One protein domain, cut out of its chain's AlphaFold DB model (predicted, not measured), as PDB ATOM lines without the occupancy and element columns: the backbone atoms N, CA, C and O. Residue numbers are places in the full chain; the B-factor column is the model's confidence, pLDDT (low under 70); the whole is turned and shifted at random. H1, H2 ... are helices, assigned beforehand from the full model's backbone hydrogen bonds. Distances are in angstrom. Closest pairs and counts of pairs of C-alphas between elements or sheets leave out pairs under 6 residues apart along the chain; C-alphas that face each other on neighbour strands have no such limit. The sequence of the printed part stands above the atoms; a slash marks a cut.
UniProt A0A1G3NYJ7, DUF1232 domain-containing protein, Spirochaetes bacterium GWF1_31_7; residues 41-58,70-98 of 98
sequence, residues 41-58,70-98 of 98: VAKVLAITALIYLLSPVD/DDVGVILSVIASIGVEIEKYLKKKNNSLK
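AT A GLANCE: This is residues 41 to 58 and 70 to 98 of the 98 residues of the protein "DUF1232 domain-containing protein" of Spirochaetes bacterium GWF1_31_7 (UniProt A0A1G3NYJ7). What shape do the parts make? Two helices form a rough T: the first part of H1 packs on the middle of the long H2, and residues 50 to 58 stick out from it. What is printed? The printed part has 47 residues with two named helices, H1 then H2, and no named strand; the class is all helix. Is it compact? It is loose, with a radius of gyration of the C-alphas of 12.8 A, and spans 41 by 24 by 14 A.

IN THESE COORDINATES: Where is H1? It holds residues 41 to 54, 20.4 A long, from C-alpha 41 at (35.159, -18.290, 13.000). Where is H2? It holds residues 70 to 95, 38.0 A long, ending at C-alpha 95 at (36.993, -17.734, -9.804).

HOW THE PARTS SIT: How do they meet? Residues 42 to 45 of H1 touch residues 79 to 85 of H2; the closest C-alphas, of Leu 45 and Ile 82, are 6.5 A apart. At what angle? Their lines are about perpendicular, at 81 degrees. Are the backbones helical throughout? In H1 and H2 every O i to N i+4 pair is within hydrogen-bond range.

THE WHOLE: How large is it? The two C-alphas farthest apart, of Asp 70 and Lys 98, are 43.3 A apart. Where is the cut? Residues 59 to 69, in the link from H1 to H2, are not printed; C-alphas 58 and 70 are 20.7 A apart. Where is confidence low? The pLDDT is under 70 at residues 56 to 58, 70 to 79, 82, 86 and 95 to 98.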
ATOM      1  N   VAL A  41      35.903 -19.552  12.963       81.81
ATOM      2  CA  VAL A  41      35.159 -18.290  13.000       81.81
ATOM      3  C   VAL A  41      34.152 -18.246  11.850       81.81
ATOM      4  O   VAL A  41      32.963 -18.123  12.099       81.81
ATOM      5  N   ALA A  42      34.584 -18.479  10.609       81.00
ATOM      6  CA  ALA A  42      33.694 -18.487   9.443       81.00
ATOM      7  C   ALA A  42      32.548 -19.511   9.571       81.00
ATOM      8  O   ALA A  42      31.416 -19.221   9.189       81.00
ATOM      9  N   LYS A  43      32.808 -20.681  10.169       85.19
ATOM     10  CA  LYS A  43      31.772 -21.697  10.423       85.19
ATOM     11  C   LYS A  43      30.727 -21.236  11.427       85.19
ATOM     12  O   LYS A  43      29.539 -21.376  11.159       85.19
ATOM     13  N   VAL A  44      31.159 -20.685  12.564       84.31
ATOM     14  CA  VAL A  44      30.248 -20.130  13.581       84.31
ATOM     15  C   VAL A  44      29.369 -19.056  12.951       84.31
ATOM     16  O   VAL A  44      28.155 -19.075  13.113       84.31
ATOM     17  N   LEU A  45      29.968 -18.185  12.147       81.06
ATOM     18  CA  LEU A  45      29.267 -17.105  11.469       81.06
ATOM     19  C   LEU A  45      28.234 -17.606  10.457       81.06
ATOM     20  O   LEU A  45      27.121 -17.086  10.405       81.06
ATOM     21  N   ALA A  46      28.574 -18.636   9.683       85.19
ATOM     22  CA  ALA A  46      27.634 -19.252   8.758       85.19
ATOM     23  C   ALA A  46      26.458 -19.920   9.481       85.19
ATOM     24  O   ALA A  46      25.322 -19.799   9.027       85.19
ATOM     25  N   ILE A  47      26.703 -20.563  10.626       85.56
ATOM     26  CA  ILE A  47      25.643 -21.125  11.472       85.56
ATOM     27  C   ILE A  47      24.729 -20.006  11.986       85.56
ATOM     28  O   ILE A  47      23.513 -20.104  11.832       85.56
ATOM     29  N   THR A  48      25.293 -18.918  12.519       83.31
ATOM     30  CA  THR A  48      24.522 -17.758  12.995       83.31
ATOM     31  C   THR A  48      23.666 -17.148  11.886       83.31
ATOM     32  O   THR A  48      22.491 -16.865  12.103       83.31
ATOM     33  N   ALA A  49      24.215 -16.994  10.677       83.69
ATOM     34  CA  ALA A  49      23.476 -16.472   9.528       83.69
ATOM     35  C   ALA A  49      22.304 -17.384   9.115       83.69
ATOM     36  O   ALA A  49      21.229 -16.886   8.785       83.69
ATOM     37  N   LEU A  50      22.481 -18.711   9.164       85.31
ATOM     38  CA  LEU A  50      21.403 -19.667   8.886       85.31
ATOM     39  C   LEU A  50      20.314 -19.644   9.966       85.31
ATOM     40  O   LEU A  50      19.134 -19.705   9.632       85.31
ATOM     41  N   ILE A  51      20.689 -19.522  11.242       83.12
ATOM     42  CA  ILE A  51      19.731 -19.375  12.350       83.12
ATOM     43  C   ILE A  51      18.915 -18.087  12.175       83.12
ATOM     44  O   ILE A  51      17.687 -18.128  12.246       83.12
ATOM     45  N   TYR A  52      19.580 -16.970  11.860       74.50
ATOM     46  CA  TYR A  52      18.926 -15.686  11.603       74.50
ATOM     47  C   TYR A  52      17.971 -15.738  10.401       74.50
ATOM     48  O   TYR A  52      16.917 -15.111  10.422       74.50
ATOM     49  N   LEU A  53      18.300 -16.512   9.361       79.88
ATOM     50  CA  LEU A  53      17.416 -16.701   8.209       79.88
ATOM     51  C   LEU A  53      16.104 -17.412   8.585       79.88
ATOM     52  O   LEU A  53      15.063 -17.103   8.008       79.88
ATOM     53  N   LEU A  54      16.151 -18.368   9.520       77.88
ATOM     54  CA  LEU A  54      14.980 -19.134   9.961       77.88
ATOM     55  C   LEU A  54      14.093 -18.342  10.927       77.88
ATOM     56  O   LEU A  54      12.871 -18.430  10.845       77.88
ATOM     57  N   SER A  55      14.704 -17.576  11.831       70.12
ATOM     58  CA  SER A  55      13.993 -16.698  12.756       70.12
ATOM     59  C   SER A  55      14.832 -15.447  13.029       70.12
ATOM     60  O   SER A  55      15.677 -15.452  13.927       70.12
ATOM     61  N   PRO A  56      14.617 -14.349  12.280       62.19
ATOM     62  CA  PRO A  56      15.378 -13.114  12.472       62.19
ATOM     63  C   PRO A  56      15.031 -12.386  13.782       62.19
ATOM     64  O   PRO A  56      15.694 -11.414  14.137       62.19
ATOM     65  N   VAL A  57      13.991 -12.835  14.494       58.31
ATOM     66  CA  VAL A  57      13.390 -12.128  15.634       58.31
ATOM     67  C   VAL A  57      13.846 -12.694  16.983       58.31
ATOM     68  O   VAL A  57      13.931 -11.926  17.933       58.31
ATOM     69  N   ASP A  58      14.226 -13.976  17.072       57.06
ATOM     70  CA  ASP A  58      14.473 -14.673  18.355       57.06
ATOM     71  C   ASP A  58      15.852 -14.430  19.007       57.06
ATOM     72  O   ASP A  58      16.142 -14.958  20.076       57.06
ATOM     73  N   ASP A  70      28.459  -1.320  24.260       63.25
ATOM     74  CA  ASP A  70      29.763  -1.960  24.024       63.25
ATOM     75  C   ASP A  70      29.639  -3.315  23.285       63.25
ATOM     76  O   ASP A  70      30.221  -3.505  22.216       63.25
ATOM     77  N   ASP A  71      28.782  -4.227  23.760       61.97
ATOM     78  CA  ASP A  71      28.629  -5.568  23.169       61.97
ATOM     79  C   ASP A  71      27.911  -5.567  21.805       61.97
ATOM     80  O   ASP A  71      28.225  -6.369  20.919       61.97
ATOM     81  N   VAL A  72      26.982  -4.631  21.573       64.31
ATOM     82  CA  VAL A  72      26.302  -4.478  20.271       64.31
ATOM     83  C   VAL A  72      27.278  -4.022  19.190       64.31
ATOM     84  O   VAL A  72      27.193  -4.488  18.053       64.31
ATOM     85  N   GLY A  73      28.238  -3.157  19.532       69.00
ATOM     86  CA  GLY A  73      29.305  -2.751  18.617       69.00
ATOM     87  C   GLY A  73      30.145  -3.943  18.164       69.00
ATOM     88  O   GLY A  73      30.422  -4.095  16.971       69.00
ATOM     89  N   VAL A  74      30.464  -4.849  19.092       68.69
ATOM     90  CA  VAL A  74      31.182  -6.093  18.790       68.69
ATOM     91  C   VAL A  74      30.346  -6.989  17.878       68.69
ATOM     92  O   VAL A  74      30.837  -7.403  16.829       68.69
ATOM     93  N   ILE A  75      29.071  -7.228  18.191       64.81
ATOM     94  CA  ILE A  75      28.187  -8.061  17.360       64.81
ATOM     95  C   ILE A  75      28.022  -7.473  15.950       64.81
ATOM     96  O   ILE A  75      28.140  -8.202  14.964       64.81
ATOM     97  N   LEU A  76      27.816  -6.160  15.822       69.88
ATOM     98  CA  LEU A  76      27.707  -5.488  14.524       69.88
ATOM     99  C   LEU A  76      29.017  -5.547  13.732       69.88
ATOM    100  O   LEU A  76      28.984  -5.784  12.525       69.88
ATOM    101  N   SER A  77      30.168  -5.385  14.390       68.00
ATOM    102  CA  SER A  77      31.484  -5.510  13.745       68.00
ATOM    103  C   SER A  77      31.731  -6.927  13.226       68.00
ATOM    104  O   SER A  77      32.270  -7.116  12.131       68.00
ATOM    105  N   VAL A  78      31.270  -7.926  13.981       69.44
ATOM    106  CA  VAL A  78      31.312  -9.327  13.589       69.44
ATOM    107  C   VAL A  78      30.415  -9.518  12.373       69.44
ATOM    108  O   VAL A  78      30.926  -9.945  11.347       69.44
ATOM    109  N   ILE A  79      29.146  -9.097  12.409       67.56
ATOM    110  CA  ILE A  79      28.215  -9.184  11.268       67.56
ATOM    111  C   ILE A  79      28.775  -8.503  10.008       67.56
ATOM    112  O   ILE A  79      28.727  -9.082   8.921       67.56
ATOM    113  N   ALA A  80      29.361  -7.311  10.137       72.69
ATOM    114  CA  ALA A  80      30.003  -6.615   9.023       72.69
ATOM    115  C   ALA A  80      31.194  -7.410   8.458       72.69
ATOM    116  O   ALA A  80      31.338  -7.548   7.242       72.69
ATOM    117  N   SER A  81      32.009  -8.003   9.334       70.88
ATOM    118  CA  SER A  81      33.137  -8.853   8.938       70.88
ATOM    119  C   SER A  81      32.677 -10.141   8.243       70.88
ATOM    120  O   SER A  81      33.319 -10.586   7.295       70.88
ATOM    121  N   ILE A  82      31.534 -10.709   8.649       67.62
ATOM    122  CA  ILE A  82      30.913 -11.868   7.986       67.62
ATOM    123  C   ILE A  82      30.575 -11.545   6.538       67.62
ATOM    124  O   ILE A  82      30.889 -12.338   5.653       67.62
ATOM    125  N   GLY A  83      29.923 -10.404   6.299       73.62
ATOM    126  CA  GLY A  83      29.518  -9.998   4.953       73.62
ATOM    127  C   GLY A  83      30.714  -9.965   4.004       73.62
ATOM    128  O   GLY A  83      30.675 -10.562   2.929       73.62
ATOM    129  N   VAL A  84      31.820  -9.375   4.465       75.56
ATOM    130  CA  VAL A  84      33.080  -9.304   3.716       75.56
ATOM    131  C   VAL A  84      33.688 -10.695   3.482       75.56
ATOM    132  O   VAL A  84      34.126 -10.998   2.370       75.56
ATOM    133  N   GLU A  85      33.709 -11.566   4.495       73.88
ATOM    134  CA  GLU A  85      34.298 -12.907   4.384       73.88
ATOM    135  C   GLU A  85      33.476 -13.821   3.455       73.88
ATOM    136  O   GLU A  85      34.044 -14.550   2.638       73.88
ATOM    137  N   ILE A  86      32.142 -13.739   3.515       69.94
ATOM    138  CA  ILE A  86      31.238 -14.467   2.616       69.94
ATOM    139  C   ILE A  86      31.414 -13.975   1.181       69.94
ATOM    140  O   ILE A  86      31.556 -14.797   0.278       69.94
ATOM    141  N   GLU A  87      31.442 -12.663   0.942       75.12
ATOM    142  CA  GLU A  87      31.679 -12.123  -0.402       75.12
ATOM    143  C   GLU A  87      33.025 -12.583  -0.962       75.12
ATOM    144  O   GLU A  87      33.121 -13.000  -2.121       75.12
ATOM    145  N   LYS A  88      34.066 -12.582  -0.128       76.56
ATOM    146  CA  LYS A  88      35.394 -13.078  -0.492       76.56
ATOM    147  C   LYS A  88      35.374 -14.577  -0.804       76.56
ATOM    148  O   LYS A  88      35.988 -14.990  -1.791       76.56
ATOM    149  N   TYR A  89      34.654 -15.383  -0.023       73.00
ATOM    150  CA  TYR A  89      34.466 -16.813  -0.278       73.00
ATOM    151  C   TYR A  89      33.714 -17.062  -1.591       73.00
ATOM    152  O   TYR A  89      34.192 -17.823  -2.433       73.00
ATOM    153  N   LEU A  90      32.592 -16.373  -1.820       73.94
ATOM    154  CA  LEU A  90      31.802 -16.478  -3.050       73.94
ATOM    155  C   LEU A  90      32.621 -16.068  -4.280       73.94
ATOM    156  O   LEU A  90      32.607 -16.767  -5.294       73.94
ATOM    157  N   LYS A  91      33.401 -14.985  -4.182       75.81
ATOM    158  CA  LYS A  91      34.306 -14.536  -5.248       75.81
ATOM    159  C   LYS A  91      35.405 -15.562  -5.532       75.81
ATOM    160  O   LYS A  91      35.680 -15.854  -6.694       75.81
ATOM    161  N   LYS A  92      36.002 -16.154  -4.492       75.38
ATOM    162  CA  LYS A  92      37.024 -17.206  -4.624       75.38
ATOM    163  C   LYS A  92      36.456 -18.484  -5.250       75.38
ATOM    164  O   LYS A  92      37.097 -19.060  -6.130       75.38
ATOM    165  N   LYS A  93      35.252 -18.902  -4.843       72.56
ATOM    166  CA  LYS A  93      34.547 -20.068  -5.398       72.56
ATOM    167  C   LYS A  93      34.215 -19.857  -6.878       72.56
ATOM    168  O   LYS A  93      34.558 -20.708  -7.688       72.56
ATOM    169  N   ASN A  94      33.667 -18.697  -7.253       70.19
ATOM    170  CA  ASN A  94      33.372 -18.370  -8.656       70.19
ATOM    171  C   ASN A  94      34.621 -18.299  -9.546       70.19
ATOM    172  O   ASN A  94      34.575 -18.745 -10.688       70.19
ATOM    173  N   ASN A  95      35.739 -17.766  -9.044       66.50
ATOM    174  CA  ASN A  95      36.993 -17.734  -9.804       66.50
ATOM    175  C   ASN A  95      37.658 -19.111  -9.945       66.50
ATOM    176  O   ASN A  95      38.462 -19.282 -10.849       66.50
ATOM    177  N   SER A  96      37.344 -20.072  -9.072       56.59
ATOM    178  CA  SER A  96      37.859 -21.449  -9.168       56.59
ATOM    179  C   SER A  96      37.030 -22.333 -10.109       56.59
ATOM    180  O   SER A  96      37.393 -23.479 -10.348       56.59
ATOM    181  N   LEU A  97      35.900 -21.818 -10.606       51.78
ATOM    182  CA  LEU A  97      34.985 -22.493 -11.531       51.78
ATOM    183  C   LEU A  97      35.046 -21.900 -12.956       51.78
ATOM    184  O   LEU A  97      34.216 -22.258 -13.791       51.78
ATOM    185  N   LYS A  98      35.992 -20.987 -13.224       43.88
ATOM    186  CA  LYS A  98      36.301 -20.440 -14.554       43.88
ATOM    187  C   LYS A  98      37.586 -21.029 -15.113       43.88
ATOM    188  O   LYS A  98      38.507 -21.272 -14.305       43.88
TER     189      LYS A  98